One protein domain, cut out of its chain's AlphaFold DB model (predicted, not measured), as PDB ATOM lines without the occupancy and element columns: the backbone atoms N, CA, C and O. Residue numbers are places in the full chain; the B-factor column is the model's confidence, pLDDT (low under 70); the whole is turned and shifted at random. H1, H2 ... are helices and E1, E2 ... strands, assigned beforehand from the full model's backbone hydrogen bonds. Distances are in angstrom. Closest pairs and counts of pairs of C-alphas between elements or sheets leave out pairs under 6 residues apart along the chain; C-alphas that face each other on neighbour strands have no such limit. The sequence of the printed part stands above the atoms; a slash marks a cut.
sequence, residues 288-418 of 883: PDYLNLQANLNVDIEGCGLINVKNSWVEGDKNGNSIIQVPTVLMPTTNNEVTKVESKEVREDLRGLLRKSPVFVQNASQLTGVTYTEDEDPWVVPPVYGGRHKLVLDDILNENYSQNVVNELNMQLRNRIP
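AT A GLANCE: This is residues 288 to 418 of the 883 residues of an uncharacterized protein of Prevotella sp. 885 (UniProt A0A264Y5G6). With little regular structure, the model is a loose, elongated chain of small parts: H5 packs beside the strand hairpin E1 and E2, H4 lies near the middle and meets H5 at a corner, and H1 and H3 lie toward opposite ends. The 131 printed residues run H1 E1 E2 H2 H3 H4 H5, mostly helix, with 51 in named elements; E1 - E2 is antiparallel. The radius of gyration of the C-alphas is 17.4 A and the spans are 59 by 32 by 25 A.

IN THESE COORDINATES: E1 is residues 296 to 300, 12.9 A, and E2 323 to 327, 13.3 A. H1 is 288 to 292, from C-alpha 288 at (28.886, 17.401, 26.534). H2 is 344 to 355, 16.6 A; H3 358 to 368, 14.7 A; H4 405 to 411; H5 413 to 418, ending at (9.255, -0.063, 25.626).

HOW THE PARTS SIT: In the hairpin, N 297 and O 326 are 2.8 A apart. The closest C-alphas of E2 and H5, Val 326 and Arg 414, are 4.9 A apart. H4 and H5 touch only at the corner, closest at C-alphas 409 and 415, 5.0 A. H2, with residues 347 to 351 alone, only just touches H4, with 3 pairs of C-alphas within 8 A, closest at 347 and 411, 6.6 A. H2 and H3 meet only through their link. Every O i to N i+4 pair is within hydrogen-bond range in H1, H2, H3 and H4; in H5, 1 of 2.

THE WHOLE: The printed part has no cut. The links E1 to E2, E2 to H2 and H3 to H4 are long. Residues 368 to 379 are among the 41 with pLDDT under 70.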
ATOM      1  N   PRO A 288      29.412  17.698  25.201       76.31
ATOM      2  CA  PRO A 288      28.886  17.401  26.534       76.31
ATOM      3  C   PRO A 288      27.542  16.670  26.503       76.31
ATOM      4  O   PRO A 288      27.345  15.735  27.277       76.31
ATOM      5  N   ASP A 289      26.627  17.065  25.613       70.94
ATOM      6  CA  ASP A 289      25.339  16.381  25.474       70.94
ATOM      7  C   ASP A 289      25.553  14.957  24.966       70.94
ATOM      8  O   ASP A 289      24.988  14.026  25.526       70.94
ATOM      9  N   TYR A 290      26.435  14.773  23.977       70.50
ATOM     10  CA  TYR A 290      26.801  13.462  23.440       70.50
ATOM     11  C   TYR A 290      27.407  12.534  24.506       70.50
ATOM     12  O   TYR A 290      27.049  11.360  24.570       70.50
ATOM     13  N   LEU A 291      28.284  13.051  25.373       67.75
ATOM     14  CA  LEU A 291      28.898  12.288  26.469       67.75
ATOM     15  C   LEU A 291      27.908  11.936  27.589       67.75
ATOM     16  O   LEU A 291      28.072  10.912  28.250       67.75
ATOM     17  N   ASN A 292      26.886  12.768  27.798       69.00
ATOM     18  CA  ASN A 292      25.834  12.533  28.786       69.00
ATOM     19  C   ASN A 292      24.686  11.655  28.255       69.00
ATOM     20  O   ASN A 292      23.795  11.291  29.029       69.00
ATOM     21  N   LEU A 293      24.692  11.284  26.967       68.44
ATOM     22  CA  LEU A 293      23.744  10.315  26.421       68.44
ATOM     23  C   LEU A 293      24.004   8.939  27.037       68.44
ATOM     24  O   LEU A 293      24.961   8.241  26.704       68.44
ATOM     25  N   GLN A 294      23.112   8.521  27.932       66.50
ATOM     26  CA  GLN A 294      23.109   7.152  28.423       66.50
ATOM     27  C   GLN A 294      22.478   6.240  27.365       66.50
ATOM     28  O   GLN A 294      21.288   6.347  27.060       66.50
ATOM     29  N   ALA A 295      23.276   5.306  26.841       69.25
ATOM     30  CA  ALA A 295      22.817   4.276  25.903       69.25
ATOM     31  C   ALA A 295      21.733   3.357  26.502       69.25
ATOM     32  O   ALA A 295      20.997   2.704  25.763       69.25
ATOM     33  N   ASN A 296      21.641   3.303  27.838       77.69
ATOM     34  CA  ASN A 296      20.731   2.433  28.572       77.69
ATOM     35  C   ASN A 296      20.065   3.157  29.751       77.69
ATOM     36  O   ASN A 296      20.713   3.920  30.465       77.69
ATOM     37  N   LEU A 297      18.797   2.842  30.000       82.88
ATOM     38  CA  LEU A 297      18.048   3.187  31.202       82.88
ATOM     39  C   LEU A 297      18.146   2.033  32.210       82.88
ATOM     40  O   LEU A 297      17.879   0.884  31.859       82.88
ATOM     41  N   ASN A 298      18.502   2.322  33.462       87.06
ATOM     42  CA  ASN A 298      18.476   1.325  34.536       87.06
ATOM     43  C   ASN A 298      17.039   1.154  35.045       87.06
ATOM     44  O   ASN A 298      16.416   2.132  35.456       87.06
ATOM     45  N   VAL A 299      16.530  -0.079  35.036       86.75
ATOM     46  CA  VAL A 299      15.163  -0.404  35.463       86.75
ATOM     47  C   VAL A 299      15.195  -1.534  36.482       86.75
ATOM     48  O   VAL A 299      15.788  -2.581  36.234       86.75
ATOM     49  N   ASP A 300      14.539  -1.317  37.617       88.88
ATOM     50  CA  ASP A 300      14.324  -2.328  38.649       88.88
ATOM     51  C   ASP A 300      13.134  -3.229  38.277       88.88
ATOM     52  O   ASP A 300      12.044  -2.737  37.972       88.88
ATOM     53  N   ILE A 301      13.349  -4.548  38.275       86.69
ATOM     54  CA  ILE A 301      12.331  -5.551  37.930       86.69
ATOM     55  C   ILE A 301      11.794  -6.338  39.135       86.69
ATOM     56  O   ILE A 301      10.970  -7.228  38.932       86.69
ATOM     57  N   GLU A 302      12.171  -6.012  40.375       81.81
ATOM     58  CA  GLU A 302      11.720  -6.739  41.580       81.81
ATOM     59  C   GLU A 302      10.185  -6.707  41.753       81.81
ATOM     60  O   GLU A 302       9.572  -7.662  42.230       81.81
ATOM     61  N   GLY A 303       9.531  -5.646  41.267       75.69
ATOM     62  CA  GLY A 303       8.077  -5.450  41.312       75.69
ATOM     63  C   GLY A 303       7.307  -5.862  40.049       75.69
ATOM     64  O   GLY A 303       6.145  -5.488  39.904       75.69
ATOM     65  N   CYS A 304       7.910  -6.598  39.110       76.19
ATOM     66  CA  CYS A 304       7.274  -6.899  37.815       76.19
ATOM     67  C   CYS A 304       6.137  -7.945  37.867       76.19
ATOM     68  O   CYS A 304       5.573  -8.293  36.827       76.19
ATOM     69  N   GLY A 305       5.791  -8.450  39.058       74.69
ATOM     70  CA  GLY A 305       4.735  -9.448  39.264       74.69
ATOM     71  C   GLY A 305       5.162 -10.896  38.989       74.69
ATOM     72  O   GLY A 305       4.320 -11.792  39.013       74.69
ATOM     73  N   LEU A 306       6.453 -11.137  38.736       78.81
ATOM     74  CA  LEU A 306       7.035 -12.477  38.628       78.81
ATOM     75  C   LEU A 306       7.450 -12.980  40.017       78.81
ATOM     76  O   LEU A 306       8.109 -12.266  40.768       78.81
ATOM     77  N   ILE A 307       7.087 -14.220  40.355       69.88
ATOM     78  CA  ILE A 307       7.510 -14.862  41.607       69.88
ATOM     79  C   ILE A 307       8.865 -15.527  41.358       69.88
ATOM     80  O   ILE A 307       8.923 -16.677  40.936       69.88
ATOM     81  N   ASN A 308       9.961 -14.808  41.609       64.88
ATOM     82  CA  ASN A 308      11.302 -15.373  41.461       64.88
ATOM     83  C   ASN A 308      11.652 -16.252  42.672       64.88
ATOM     84  O   ASN A 308      12.008 -15.762  43.742       64.88
ATOM     85  N   VAL A 309      11.575 -17.571  42.499       57.94
ATOM     86  CA  VAL A 309      11.771 -18.556  43.582       57.94
ATOM     87  C   VAL A 309      13.258 -18.758  43.951       57.94
ATOM     88  O   VAL A 309      13.564 -19.492  44.888       57.94
ATOM     89  N   LYS A 310      14.209 -18.147  43.218       60.25
ATOM     90  CA  LYS A 310      15.653 -18.463  43.298       60.25
ATOM     91  C   LYS A 310      16.582 -17.281  43.645       60.25
ATOM     92  O   LYS A 310      17.796 -17.458  43.602       60.25
ATOM     93  N   ASN A 311      16.057 -16.111  44.026       64.88
ATOM     94  CA  ASN A 311      16.823 -14.914  44.443       64.88
ATOM     95  C   ASN A 311      17.843 -14.357  43.417       64.88
ATOM     96  O   ASN A 311      18.704 -13.560  43.785       64.88
ATOM     97  N   SER A 312      17.773 -14.739  42.137       73.81
ATOM     98  CA  SER A 312      18.654 -14.213  41.081       73.81
ATOM     99  C   SER A 312      17.811 -13.601  39.966       73.81
ATOM    100  O   SER A 312      17.190 -14.308  39.169       73.81
ATOM    101  N   TRP A 313      17.724 -12.271  39.960       82.38
ATOM    102  CA  TRP A 313      16.960 -11.494  38.980       82.38
ATOM    103  C   TRP A 313      17.784 -11.141  37.738       82.38
ATOM    104  O   TRP A 313      17.238 -11.057  36.639       82.38
ATOM    105  N   VAL A 314      19.096 -10.972  37.907       86.25
ATOM    106  CA  VAL A 314      20.049 -10.568  36.865       86.25
ATOM    107  C   VAL A 314      21.000 -11.727  36.554       86.25
ATOM    108  O   VAL A 314      21.469 -12.423  37.454       86.25
ATOM    109  N   GLU A 315      21.282 -11.954  35.272       84.94
ATOM    110  CA  GLU A 315      22.158 -13.031  34.806       84.94
ATOM    111  C   GLU A 315      23.568 -12.916  35.412       84.94
ATOM    112  O   GLU A 315      24.217 -11.875  35.337       84.94
ATOM    113  N   GLY A 316      24.038 -13.995  36.047       79.69
ATOM    114  CA  GLY A 316      25.349 -14.039  36.705       79.69
ATOM    115  C   GLY A 316      25.427 -13.339  38.069       79.69
ATOM    116  O   GLY A 316      26.447 -13.480  38.744       79.69
ATOM    117  N   ASP A 317      24.368 -12.653  38.516       79.56
ATOM    118  CA  ASP A 317      24.323 -11.961  39.807       79.56
ATOM    119  C   ASP A 317      23.624 -12.816  40.878       79.56
ATOM    120  O   ASP A 317      22.456 -13.199  40.756       79.56
ATOM    121  N   LYS A 318      24.363 -13.131  41.948       71.25
ATOM    122  CA  LYS A 318      23.880 -13.910  43.103       71.25
ATOM    123  C   LYS A 318      23.598 -13.045  44.333       71.25
ATOM    124  O   LYS A 318      23.192 -13.581  45.359       71.25
ATOM    125  N   ASN A 319      23.805 -11.730  44.242       74.19
ATOM    126  CA  ASN A 319      23.667 -10.798  45.362       74.19
ATOM    127  C   ASN A 319      22.229 -10.276  45.537       74.19
ATOM    128  O   ASN A 319      21.995  -9.422  46.386       74.19
ATOM    129  N   GLY A 320      21.273 -10.764  44.735       71.31
ATOM    130  CA  GLY A 320      19.860 -10.381  44.815       71.31
ATOM    131  C   GLY A 320      19.487  -9.082  44.094       71.31
ATOM    132  O   GLY A 320      18.339  -8.669  44.172       71.31
ATOM    133  N   ASN A 321      20.414  -8.448  43.372       81.81
ATOM    134  CA  ASN A 321      20.142  -7.240  42.589       81.81
ATOM    135  C   ASN A 321      19.150  -7.516  41.443       81.81
ATOM    136  O   ASN A 321      19.284  -8.511  40.728       81.81
ATOM    137  N   SER A 322      18.204  -6.598  41.257       85.00
ATOM    138  CA  SER A 322      17.088  -6.645  40.305       85.00
ATOM    139  C   SER A 322      17.160  -5.575  39.211       85.00
ATOM    140  O   SER A 322      16.203  -5.400  38.462       85.00
ATOM    141  N   ILE A 323      18.267  -4.839  39.088       88.56
ATOM    142  CA  ILE A 323      18.395  -3.762  38.099       88.56
ATOM    143  C   ILE A 323      18.922  -4.303  36.764       88.56
ATOM    144  O   ILE A 323      20.077  -4.730  36.674       88.56
ATOM    145  N   ILE A 324      18.109  -4.189  35.710       88.56
ATOM    146  CA  ILE A 324      18.489  -4.463  34.315       88.56
ATOM    147  C   ILE A 324      18.723  -3.166  33.528       88.56
ATOM    148  O   ILE A 324      18.272  -2.089  33.918       88.56
ATOM    149  N   GLN A 325      19.415  -3.274  32.394       87.12
ATOM    150  CA  GLN A 325      19.658  -2.171  31.464       87.12
ATOM    151  C   GLN A 325      18.753  -2.273  30.228       87.12
ATOM    152  O   GLN A 325      18.751  -3.286  29.526       87.12
ATOM    153  N   VAL A 326      17.996  -1.208  29.955       84.75
ATOM    154  CA  VAL A 326      17.064  -1.099  28.824       84.75
ATOM    155  C   VAL A 326      17.622  -0.133  27.776       84.75
ATOM    156  O   VAL A 326      17.892   1.015  28.122       84.75
ATOM    157  N   PRO A 327      17.762  -0.539  26.505       75.12
ATOM    158  CA  PRO A 327      18.303   0.315  25.449       75.12
ATOM    159  C   PRO A 327      17.463   1.583  25.192       75.12
ATOM    160  O   PRO A 327      16.232   1.516  25.144       75.12
ATOM    161  N   THR A 328      18.119   2.731  24.985       72.81
ATOM    162  CA  THR A 328      17.482   4.017  24.617       72.81
ATOM    163  C   THR A 328      17.578   4.299  23.106       72.81
ATOM    164  O   THR A 328      18.336   3.659  22.383       72.81
ATOM    165  N   VAL A 329      16.788   5.259  22.595       65.50
ATOM    166  CA  VAL A 329      16.744   5.611  21.151       65.50
ATOM    167  C   VAL A 329      18.050   6.258  20.658       65.50
ATOM    168  O   VAL A 329      18.346   6.225  19.466       65.50
ATOM    169  N   LEU A 330      18.842   6.836  21.566       61.72
ATOM    170  CA  LEU A 330      20.091   7.527  21.260       61.72
ATOM    171  C   LEU A 330      21.266   6.724  21.825       61.72
ATOM    172  O   LEU A 330      21.638   6.883  22.985       61.72
ATOM    173  N   MET A 331      21.849   5.864  20.990       60.59
ATOM    174  CA  MET A 331      23.032   5.079  21.344       60.59
ATOM    175  C   MET A 331      24.297   5.658  20.701       60.59
ATOM    176  O   MET A 331      24.363   5.748  19.471       60.59
ATOM    177  N   PRO A 332      25.327   6.003  21.492       61.25
ATOM    178  CA  PRO A 332      26.668   6.254  20.977       61.25
ATOM    179  C   PRO A 332      27.196   5.017  20.239       61.25
ATOM    180  O   PRO A 332      27.050   3.894  20.705       61.25
ATOM    181  N   THR A 333      27.872   5.181  19.102       59.81
ATOM    182  CA  THR A 333      28.375   4.041  18.306       59.81
ATOM    183  C   THR A 333      29.499   3.241  18.978       59.81
ATOM    184  O   THR A 333      29.897   2.204  18.454       59.81
ATOM    185  N   THR A 334      30.043   3.711  20.104       55.94
ATOM    186  CA  THR A 334      31.311   3.229  20.671       55.94
ATOM    187  C   THR A 334      31.205   2.384  21.945       55.94
ATOM    188  O   THR A 334      32.247   1.957  22.423       55.94
ATOM    189  N   ASN A 335      30.018   2.088  22.494       55.78
ATOM    190  CA  ASN A 335      29.880   1.153  23.628       55.78
ATOM    191  C   ASN A 335      28.423   0.687  23.811       55.78
ATOM    192  O   ASN A 335      27.664   1.277  24.577       55.78
ATOM    193  N   ASN A 336      28.040  -0.383  23.108       57.88
ATOM    194  CA  ASN A 336      26.645  -0.848  23.026       57.88
ATOM    195  C   ASN A 336      26.376  -2.194  23.714       57.88
ATOM    196  O   ASN A 336      25.307  -2.775  23.524       57.88
ATOM    197  N   GLU A 337      27.314  -2.720  24.503       61.12
ATOM    198  CA  GLU A 337      27.072  -3.982  25.204       61.12
ATOM    199  C   GLU A 337      26.222  -3.750  26.456       61.12
ATOM    200  O   GLU A 337      26.655  -3.160  27.447       61.12
ATOM    201  N   VAL A 338      24.977  -4.222  26.397       65.06
ATOM    202  CA  VAL A 338      24.107  -4.348  27.568       65.06
ATOM    203  C   VAL A 338      24.718  -5.411  28.478       65.06
ATOM    204  O   VAL A 338      24.767  -6.584  28.117       65.06
ATOM    205  N   THR A 339      25.189  -5.008  29.657       71.62
ATOM    206  CA  THR A 339      25.918  -5.905  30.580       71.62
ATOM    207  C   THR A 339      25.032  -6.493  31.676       71.62
ATOM    208  O   THR A 339      25.393  -7.500  32.278       71.62
ATOM    209  N   LYS A 340      23.867  -5.886  31.937       84.62
ATOM    210  CA  LYS A 340      22.917  -6.315  32.974       84.62
ATOM    211  C   LYS A 340      21.583  -6.703  32.349       84.62
ATOM    212  O   LYS A 340      20.772  -5.835  32.026       84.62
ATOM    213  N   VAL A 341      21.371  -8.003  32.181       86.44
ATOM    214  CA  VAL A 341      20.153  -8.592  31.605       86.44
ATOM    215  C   VAL A 341      19.480  -9.521  32.606       86.44
ATOM    216  O   VAL A 341      20.105  -9.976  33.562       86.44
ATOM    217  N   GLU A 342      18.200  -9.800  32.397       86.75
ATOM    218  CA  GLU A 342      17.433 -10.698  33.251       86.75
ATOM    219  C   GLU A 342      17.960 -12.145  33.227       86.75
ATOM    220  O   GLU A 342      18.409 -12.660  32.195       86.75
ATOM    221  N   SER A 343      17.868 -12.826  34.371       86.69
ATOM    222  CA  SER A 343      18.289 -14.221  34.509       86.69
ATOM    223  C   SER A 343      17.455 -15.171  33.640       86.69
ATOM    224  O   SER A 343      16.375 -14.843  33.132       86.69
ATOM    225  N   LYS A 344      17.968 -16.389  33.433       84.50
ATOM    226  CA  LYS A 344      17.258 -17.412  32.656       84.50
ATOM    227  C   LYS A 344      15.955 -17.819  33.347       84.50
ATOM    228  O   LYS A 344      14.937 -17.976  32.682       84.50
ATOM    229  N   GLU A 345      15.990 -17.924  34.668       83.19
ATOM    230  CA  GLU A 345      14.856 -18.242  35.532       83.19
ATOM    231  C   GLU A 345      13.714 -17.238  35.334       83.19
ATOM    232  O   GLU A 345      12.589 -17.630  35.036       83.19
ATOM    233  N   VAL A 346      14.023 -15.937  35.381       84.19
ATOM    234  CA  VAL A 346      13.039 -14.862  35.163       84.19
ATOM    235  C   VAL A 346      12.403 -14.958  33.769       84.19
ATOM    236  O   VAL A 346      11.196 -14.760  33.618       84.19
ATOM    237  N   ARG A 347      13.187 -15.303  32.737       84.94
ATOM    238  CA  ARG A 347      12.674 -15.497  31.368       84.94
ATOM    239  C   ARG A 347      11.769 -16.720  31.243       84.94
ATOM    240  O   ARG A 347      10.791 -16.668  30.496       84.94
ATOM    241  N   GLU A 348      12.088 -17.812  31.930       83.94
ATOM    242  CA  GLU A 348      11.280 -19.036  31.943       83.94
ATOM    243  C   GLU A 348       9.947 -18.821  32.681       83.94
ATOM    244  O   GLU A 348       8.898 -19.207  32.159       83.94
ATOM    245  N   ASP A 349       9.958 -18.118  33.815       84.69
ATOM    246  CA  ASP A 349       8.743 -17.774  34.564       84.69
ATOM    247  C   ASP A 349       7.832 -16.830  33.764       84.69
ATOM    248  O   ASP A 349       6.625 -17.070  33.634       84.69
ATOM    249  N   LEU A 350       8.412 -15.796  33.137       86.75
ATOM    250  CA  LEU A 350       7.683 -14.909  32.227       86.75
ATOM    251  C   LEU A 350       7.075 -15.691  31.057       86.75
ATOM    252  O   LEU A 350       5.911 -15.475  30.714       86.75
ATOM    253  N   ARG A 351       7.824 -16.633  30.466       85.75
ATOM    254  CA  ARG A 351       7.313 -17.514  29.405       85.75
ATOM    255  C   ARG A 351       6.091 -18.288  29.881       85.75
ATOM    256  O   ARG A 351       5.081 -18.309  29.183       85.75
ATOM    257  N   GLY A 352       6.182 -18.906  31.059       84.44
ATOM    258  CA  GLY A 352       5.101 -19.695  31.646       84.44
ATOM    259  C   GLY A 352       3.821 -18.886  31.856       84.44
ATOM    260  O   GLY A 352       2.727 -19.393  31.608       84.44
ATOM    261  N   LEU A 353       3.943 -17.616  32.251       85.38
ATOM    262  CA  LEU A 353       2.799 -16.712  32.390       85.38
ATOM    263  C   LEU A 353       2.235 -16.248  31.049       85.38
ATOM    264  O   LEU A 353       1.018 -16.206  30.892       85.38
ATOM    265  N   LEU A 354       3.085 -15.921  30.073       87.19
ATOM    266  CA  LEU A 354       2.620 -15.472  28.760       87.19
ATOM    267  C   LEU A 354       1.849 -16.570  28.022       87.19
ATOM    268  O   LEU A 354       0.831 -16.249  27.419       87.19
ATOM    269  N   ARG A 355       2.266 -17.845  28.117       85.12
ATOM    270  CA  ARG A 355       1.569 -19.001  27.503       85.12
ATOM    271  C   ARG A 355       0.108 -19.136  27.924       85.12
ATOM    272  O   ARG A 355      -0.724 -19.599  27.155       85.12
ATOM    273  N   LYS A 356      -0.226 -18.658  29.121       84.38
ATOM    274  CA  LYS A 356      -1.592 -18.638  29.654       84.38
ATOM    275  C   LYS A 356      -2.452 -17.504  29.072       84.38
ATOM    276  O   LYS A 356      -3.580 -17.301  29.506       84.38
ATOM    277  N   SER A 357      -1.929 -16.715  28.129       86.50
ATOM    278  CA  SER A 357      -2.660 -15.596  27.539       86.50
ATOM    279  C   SER A 357      -3.837 -16.069  26.682       86.50
ATOM    280  O   SER A 357      -3.636 -16.837  25.735       86.50
ATOM    281  N   PRO A 358      -5.051 -15.522  26.897       83.94
ATOM    282  CA  PRO A 358      -6.223 -15.890  26.107       83.94
ATOM    283  C   PRO A 358      -6.085 -15.494  24.631       83.94
ATOM    284  O   PRO A 358      -6.828 -15.995  23.789       83.94
ATOM    285  N   VAL A 359      -5.126 -14.625  24.278       84.38
ATOM    286  CA  VAL A 359      -4.884 -14.218  22.888       84.38
ATOM    287  C   VAL A 359      -4.547 -15.410  21.990       84.38
ATOM    288  O   VAL A 359      -4.920 -15.397  20.823       84.38
ATOM    289  N   PHE A 360      -3.883 -16.446  22.514       84.12
ATOM    290  CA  PHE A 360      -3.513 -17.618  21.722       84.12
ATOM    291  C   PHE A 360      -4.738 -18.451  21.368       84.12
ATOM    292  O   PHE A 360      -4.912 -18.808  20.206       84.12
ATOM    293  N   VAL A 361      -5.632 -18.670  22.335       79.81
ATOM    294  CA  VAL A 361      -6.911 -19.361  22.120       79.81
ATOM    295  C   VAL A 361      -7.829 -18.535  21.219       79.81
ATOM    296  O   VAL A 361      -8.474 -19.079  20.326       79.81
ATOM    297  N   GLN A 362      -7.855 -17.210  21.378       79.81
ATOM    298  CA  GLN A 362      -8.638 -16.312  20.521       79.81
ATOM    299  C   GLN A 362      -8.121 -16.287  19.079       79.81
ATOM    300  O   GLN A 362      -8.911 -16.394  18.144       79.81
ATOM    301  N   ASN A 363      -6.805 -16.192  18.877       82.50
ATOM    302  CA  ASN A 363      -6.188 -16.251  17.554       82.50
ATOM    303  C   ASN A 363      -6.371 -17.628  16.922       82.50
ATOM    304  O   ASN A 363      -6.689 -17.705  15.737       82.50
ATOM    305  N   ALA A 364      -6.224 -18.699  17.711       78.50
ATOM    306  CA  ALA A 364      -6.554 -20.048  17.285       78.50
ATOM    307  C   ALA A 364      -8.008 -20.086  16.833       78.50
ATOM    308  O   ALA A 364      -8.235 -20.436  15.694       78.50
ATOM    309  N   SER A 365      -8.969 -19.616  17.629       77.81
ATOM    310  CA  SER A 365     -10.394 -19.548  17.263       77.81
ATOM    311  C   SER A 365     -10.643 -18.752  15.977       77.81
ATOM    312  O   SER A 365     -11.414 -19.177  15.122       77.81
ATOM    313  N   GLN A 366      -9.981 -17.603  15.806       74.94
ATOM    314  CA  GLN A 366     -10.132 -16.743  14.630       74.94
ATOM    315  C   GLN A 366      -9.550 -17.388  13.370       74.94
ATOM    316  O   GLN A 366     -10.163 -17.337  12.306       74.94
ATOM    317  N   LEU A 367      -8.386 -18.025  13.488       72.50
ATOM    318  CA  LEU A 367      -7.810 -18.819  12.414       72.50
ATOM    319  C   LEU A 367      -8.643 -20.072  12.178       72.50
ATOM    320  O   LEU A 367      -8.791 -20.452  11.022       72.50
ATOM    321  N   THR A 368      -9.181 -20.693  13.243       68.38
ATOM    322  CA  THR A 368      -9.807 -22.021  13.282       68.38
ATOM    323  C   THR A 368     -11.274 -22.067  12.886       68.38
ATOM    324  O   THR A 368     -11.713 -23.060  12.304       68.38
ATOM    325  N   GLY A 369     -12.012 -20.989  13.122       64.00
ATOM    326  CA  GLY A 369     -13.469 -20.972  13.045       64.00
ATOM    327  C   GLY A 369     -14.142 -21.843  14.114       64.00
ATOM    328  O   GLY A 369     -15.363 -21.980  14.094       64.00
ATOM    329  N   VAL A 370     -13.375 -22.447  15.031       58.41
ATOM    330  CA  VAL A 370     -13.887 -23.248  16.145       58.41
ATOM    331  C   VAL A 370     -14.002 -22.335  17.356       58.41
ATOM    332  O   VAL A 370     -13.019 -21.736  17.784       58.41
ATOM    333  N   THR A 371     -15.211 -22.210  17.895       56.16
ATOM    334  CA  THR A 371     -15.467 -21.447  19.118       56.16
ATOM    335  C   THR A 371     -15.091 -22.313  20.315       56.16
ATOM    336  O   THR A 371     -15.819 -23.243  20.659       56.16
ATOM    337  N   TYR A 372     -13.949 -22.031  20.937       57.47
ATOM    338  CA  TYR A 372     -13.620 -22.612  22.235       57.47
ATOM    339  C   TYR A 372     -14.491 -21.913  23.284       57.47
ATOM    340  O   TYR A 372     -14.396 -20.702  23.472       57.47
ATOM    341  N   THR A 373     -15.407 -22.664  23.890       49.97
ATOM    342  CA  THR A 373     -16.160 -22.231  25.070       49.97
ATOM    343  C   THR A 373     -15.468 -22.863  26.261       49.97
ATOM    344  O   THR A 373     -15.661 -24.041  26.537       49.97
ATOM    345  N   GLU A 374     -14.592 -22.108  26.909       53.84
ATOM    346  CA  GLU A 374     -14.122 -22.473  28.238       53.84
ATOM    347  C   GLU A 374     -14.802 -21.539  29.233       53.84
ATOM    348  O   GLU A 374     -14.567 -20.331  29.232       53.84
ATOM    349  N   ASP A 375     -15.671 -22.127  30.058       50.19
ATOM    350  CA  ASP A 375     -16.130 -21.573  31.334       50.19
ATOM    351  C   ASP A 375     -14.970 -21.633  32.352       50.19
ATOM    352  O   ASP A 375     -15.080 -22.257  33.406       50.19
ATOM    353  N   GLU A 376     -13.819 -21.048  32.018       56.22
ATOM    354  CA  GLU A 376     -12.703 -20.901  32.954       56.22
ATOM    355  C   GLU A 376     -12.616 -19.466  33.476       56.22
ATOM    356  O   GLU A 376     -12.875 -18.496  32.757       56.22
ATOM    357  N   ASP A 377     -12.236 -19.348  34.752       56.81
ATOM    358  CA  ASP A 377     -11.961 -18.076  35.416       56.81
ATOM    359  C   ASP A 377     -11.041 -17.197  34.547       56.81
ATOM    360  O   ASP A 377     -10.074 -17.694  33.959       56.81
ATOM    361  N   PRO A 378     -11.289 -15.877  34.454       58.56
ATOM    362  CA  PRO A 378     -10.467 -14.996  33.641       58.56
ATOM    363  C   PRO A 378      -9.023 -15.001  34.154       58.56
ATOM    364  O   PRO A 378      -8.708 -14.471  35.220       58.56
ATOM    365  N   TRP A 379      -8.125 -15.574  33.358       63.94
ATOM    366  CA  TRP A 379      -6.699 -15.592  33.644       63.94
ATOM    367  C   TRP A 379      -6.150 -14.155  33.639       63.94
ATOM    368  O   TRP A 379      -6.049 -13.511  32.592       63.94
ATOM    369  N   VAL A 380      -5.768 -13.640  34.813       73.12
ATOM    370  CA  VAL A 380      -5.056 -12.359  34.932       73.12
ATOM    371  C   VAL A 380      -3.583 -12.600  34.616       73.12
ATOM    372  O   VAL A 380      -2.798 -12.984  35.480       73.12
ATOM    373  N   VAL A 381      -3.211 -12.407  33.351       82.06
ATOM    374  CA  VAL A 381      -1.839 -12.603  32.861       82.06
ATOM    375  C   VAL A 381      -1.333 -11.383  32.088       82.06
ATOM    376  O   VAL A 381      -2.135 -10.618  31.544       82.06
ATOM    377  N   PRO A 382      -0.005 -11.173  32.010       84.94
ATOM    378  CA  PRO A 382       0.554 -10.056  31.260       84.94
ATOM    379  C   PRO A 382       0.168 -10.101  29.765       84.94
ATOM    380  O   PRO A 382       0.090 -11.181  29.177       84.94
ATOM    381  N   PRO A 383      -0.024  -8.944  29.100       87.81
ATOM    382  CA  PRO A 383      -0.429  -8.906  27.694       87.81
ATOM    383  C   PRO A 383       0.684  -9.392  26.755       87.81
ATOM    384  O   PRO A 383       1.861  -9.108  26.976       87.81
ATOM    385  N   VAL A 384       0.325 -10.055  25.657       89.06
ATOM    386  CA  VAL A 384       1.275 -10.411  24.588       89.06
ATOM    387  C   VAL A 384       1.249  -9.319  23.516       89.06
ATOM    388  O   VAL A 384       0.340  -9.255  22.683       89.06
ATOM    389  N   TYR A 385       2.246  -8.435  23.526       88.50
ATOM    390  CA  TYR A 385       2.349  -7.329  22.576       88.50
ATOM    391  C   TYR A 385       2.525  -7.852  21.148       88.50
ATOM    392  O   TYR A 385       3.361  -8.710  20.884       88.50
ATOM    393  N   GLY A 386       1.700  -7.366  20.219       83.88
ATOM    394  CA  GLY A 386       1.701  -7.826  18.825       83.88
ATOM    395  C   GLY A 386       1.043  -9.194  18.585       83.88
ATOM    396  O   GLY A 386       0.810  -9.538  17.428       83.88
ATOM    397  N   GLY A 387       0.660  -9.933  19.636       84.31
ATOM    398  CA  GLY A 387       0.109 -11.289  19.520       84.31
ATOM    399  C   GLY A 387      -1.150 -11.366  18.651       84.31
ATOM    400  O   GLY A 387      -1.219 -12.182  17.737       84.31
ATOM    401  N   ARG A 388      -2.118 -10.467  18.872       81.19
ATOM    402  CA  ARG A 388      -3.381 -10.422  18.108       81.19
ATOM    403  C   ARG A 388      -3.188 -10.019  16.641       81.19
ATOM    404  O   ARG A 388      -3.771 -10.619  15.752       81.19
ATOM    405  N   HIS A 389      -2.331  -9.035  16.377       77.69
ATOM    406  CA  HIS A 389      -2.102  -8.508  15.023       77.69
ATOM    407  C   HIS A 389      -1.317  -9.475  14.130       77.69
ATOM    408  O   HIS A 389      -1.503  -9.487  12.917       77.69
ATOM    409  N   LYS A 390      -0.435 -10.286  14.727       77.56
ATOM    410  CA  LYS A 390       0.317 -11.337  14.029       77.56
ATOM    411  C   LYS A 390      -0.374 -12.703  14.052       77.56
ATOM    412  O   LYS A 390       0.186 -13.636  13.491       77.56
ATOM    413  N   LEU A 391      -1.556 -12.813  14.673       77.62
ATOM    414  CA  LEU A 391      -2.307 -14.065  14.836       77.62
ATOM    415  C   LEU A 391      -1.438 -15.202  15.408       77.62
ATOM    416  O   LEU A 391      -1.453 -16.330  14.922       77.62
ATOM    417  N   VAL A 392      -0.637 -14.882  16.427       77.12
ATOM    418  CA  VAL A 392       0.314 -15.817  17.049       77.12
ATOM    419  C   VAL A 392      -0.424 -16.919  17.810       77.12
ATOM    420  O   VAL A 392      -1.442 -16.648  18.449       77.12
ATOM    421  N   LEU A 393       0.117 -18.137  17.752       78.69
ATOM    422  CA  LEU A 393      -0.316 -19.331  18.487       78.69
ATOM    423  C   LEU A 393       0.719 -19.703  19.566       78.69
ATOM    424  O   LEU A 393       1.867 -19.265  19.492       78.69
ATOM    425  N   ASP A 394       0.323 -20.520  20.545       70.38
ATOM    426  CA  ASP A 394       1.144 -20.866  21.723       70.38
ATOM    427  C   ASP A 394       2.504 -21.516  21.365       70.38
ATOM    428  O   ASP A 394       3.538 -21.213  21.967       70.38
ATOM    429  N   ASP A 395       2.544 -22.303  20.283       66.12
ATOM    430  CA  ASP A 395       3.734 -23.017  19.783       66.12
ATOM    431  C   ASP A 395       4.937 -22.110  19.446       66.12
ATOM    432  O   ASP A 395       6.070 -22.580  19.284       66.12
ATOM    433  N   ILE A 396       4.704 -20.800  19.326       59.91
ATOM    434  CA  ILE A 396       5.696 -19.811  18.897       59.91
ATOM    435  C   ILE A 396       6.590 -19.343  20.055       59.91
ATOM    436  O   ILE A 396       7.723 -18.930  19.798       59.91
ATOM    437  N   LEU A 397       6.173 -19.480  21.323       59.72
ATOM    438  CA  LEU A 397       6.978 -19.110  22.503       59.72
ATOM    439  C   LEU A 397       8.087 -20.143  22.826       59.72
ATOM    440  O   LEU A 397       8.338 -20.464  23.990       59.72
ATOM    441  N   ASN A 398       8.743 -20.694  21.801       59.66
ATOM    442  CA  ASN A 398       9.873 -21.617  21.902       59.66
ATOM    443  C   ASN A 398      11.183 -20.903  21.518       59.66
ATOM    444  O   ASN A 398      11.226 -20.159  20.539       59.66
ATOM    445  N   GLU A 399      12.264 -21.148  22.271       53.34
ATOM    446  CA  GLU A 399      13.564 -20.442  22.159       53.34
ATOM    447  C   GLU A 399      14.200 -20.477  20.761       53.34
ATOM    448  O   GLU A 399      14.989 -19.599  20.423       53.34
ATOM    449  N   ASN A 400      13.816 -21.444  19.922       51.06
ATOM    450  CA  ASN A 400      14.391 -21.653  18.594       51.06
ATOM    451  C   ASN A 400      13.852 -20.709  17.500       51.06
ATOM    452  O   ASN A 400      14.399 -20.697  16.400       51.06
ATOM    453  N   TYR A 401      12.819 -19.904  17.770       51.94
ATOM    454  CA  TYR A 401      12.265 -18.939  16.805       51.94
ATOM    455  C   TYR A 401      12.753 -17.510  17.083       51.94
ATOM    456  O   TYR A 401      11.959 -16.588  17.291       51.94
ATOM    457  N   SER A 402      14.074 -17.321  17.065       48.69
ATOM    458  CA  SER A 402      14.756 -16.031  17.263       48.69
ATOM    459  C   SER A 402      14.469 -14.979  16.176       48.69
ATOM    460  O   SER A 402      14.879 -13.834  16.321       48.69
ATOM    461  N   GLN A 403      13.736 -15.330  15.112       52.56
ATOM    462  CA  GLN A 403      13.349 -14.424  14.017       52.56
ATOM    463  C   GLN A 403      11.898 -13.909  14.100       52.56
ATOM    464  O   GLN A 403      11.425 -13.256  13.169       52.56
ATOM    465  N   ASN A 404      11.160 -14.188  15.182       71.88
ATOM    466  CA  ASN A 404       9.798 -13.675  15.343       71.88
ATOM    467  C   ASN A 404       9.776 -12.402  16.203       71.88
ATOM    468  O   ASN A 404      10.044 -12.454  17.402       71.88
ATOM    469  N   VAL A 405       9.361 -11.281  15.601       78.31
ATOM    470  CA  VAL A 405       9.202  -9.967  16.257       78.31
ATOM    471  C   VAL A 405       8.350 -10.049  17.532       78.31
ATOM    472  O   VAL A 405       8.601  -9.332  18.492       78.31
ATOM    473  N   VAL A 406       7.358 -10.946  17.596       82.94
ATOM    474  CA  VAL A 406       6.539 -11.115  18.809       82.94
ATOM    475  C   VAL A 406       7.346 -11.736  19.951       82.94
ATOM    476  O   VAL A 406       7.202 -11.307  21.094       82.94
ATOM    477  N   ASN A 407       8.237 -12.686  19.662       81.44
ATOM    478  CA  ASN A 407       9.136 -13.241  20.675       81.44
ATOM    479  C   ASN A 407      10.147 -12.191  21.127       81.44
ATOM    480  O   ASN A 407      10.335 -12.006  22.324       81.44
ATOM    481  N   GLU A 408      10.738 -11.465  20.182       81.31
ATOM    482  CA  GLU A 408      11.688 -10.392  20.473       81.31
ATOM    483  C   GLU A 408      11.085  -9.336  21.410       81.31
ATOM    484  O   GLU A 408      11.716  -8.974  22.399       81.31
ATOM    485  N   LEU A 409       9.843  -8.909  21.160       85.81
ATOM    486  CA  LEU A 409       9.153  -7.901  21.970       85.81
ATOM    487  C   LEU A 409       8.715  -8.397  23.354       85.81
ATOM    488  O   LEU A 409       8.592  -7.589  24.268       85.81
ATOM    489  N   ASN A 410       8.414  -9.689  23.523       86.94
ATOM    490  CA  ASN A 410       7.762 -10.184  24.744       86.94
ATOM    491  C   ASN A 410       8.653 -11.044  25.642       86.94
ATOM    492  O   ASN A 410       8.422 -11.057  26.848       86.94
ATOM    493  N   MET A 411       9.632 -11.758  25.080       85.00
ATOM    494  CA  MET A 411      10.452 -12.732  25.813       85.00
ATOM    495  C   MET A 411      11.589 -12.098  26.605       85.00
ATOM    496  O   MET A 411      12.068 -12.707  27.558       85.00
ATOM    497  N   GLN A 412      12.036 -10.914  26.185       86.00
ATOM    498  CA  GLN A 412      13.085 -10.161  26.859       86.00
ATOM    499  C   GLN A 412      12.465  -8.968  27.580       86.00
ATOM    500  O   GLN A 412      11.794  -8.148  26.943       86.00
ATOM    501  N   LEU A 413      12.697  -8.838  28.889       86.31
ATOM    502  CA  LEU A 413      12.115  -7.751  29.690       86.31
ATOM    503  C   LEU A 413      12.537  -6.379  29.151       86.31
ATOM    504  O   LEU A 413      11.701  -5.482  29.033       86.31
ATOM    505  N   ARG A 414      13.791  -6.256  28.698       84.12
ATOM    506  CA  ARG A 414      14.315  -5.040  28.054       84.12
ATOM    507  C   ARG A 414      13.531  -4.580  26.821       84.12
ATOM    508  O   ARG A 414      13.421  -3.384  26.594       84.12
ATOM    509  N   ASN A 415      12.948  -5.496  26.050       86.06
ATOM    510  CA  ASN A 415      12.157  -5.158  24.860       86.06
ATOM    511  C   ASN A 415      10.669  -5.007  25.205       86.06
ATOM    512  O   ASN A 415       9.935  -4.253  24.566       86.06
ATOM    513  N   ARG A 416      10.230  -5.693  26.264       88.56
ATOM    514  CA  ARG A 416       8.854  -5.666  26.753       88.56
ATOM    515  C   ARG A 416       8.483  -4.338  27.408       88.56
ATOM    516  O   ARG A 416       7.346  -3.895  27.258       88.56
ATOM    517  N   ILE A 417       9.421  -3.704  28.109       86.69
ATOM    518  CA  ILE A 417       9.233  -2.388  28.741       86.69
ATOM    519  C   ILE A 417       8.843  -1.311  27.706       86.69
ATOM    520  O   ILE A 417       7.751  -0.750  27.838       86.69
ATOM    521  N   PRO A 418       9.633  -1.046  26.641       85.56
ATOM    522  CA  PRO A 418       9.255  -0.063  25.626       85.56
ATOM    523  C   PRO A 418       8.002  -0.477  24.840       85.56
ATOM    524  O   PRO A 418       7.194   0.384  24.494       85.56
TER     525      PRO A 418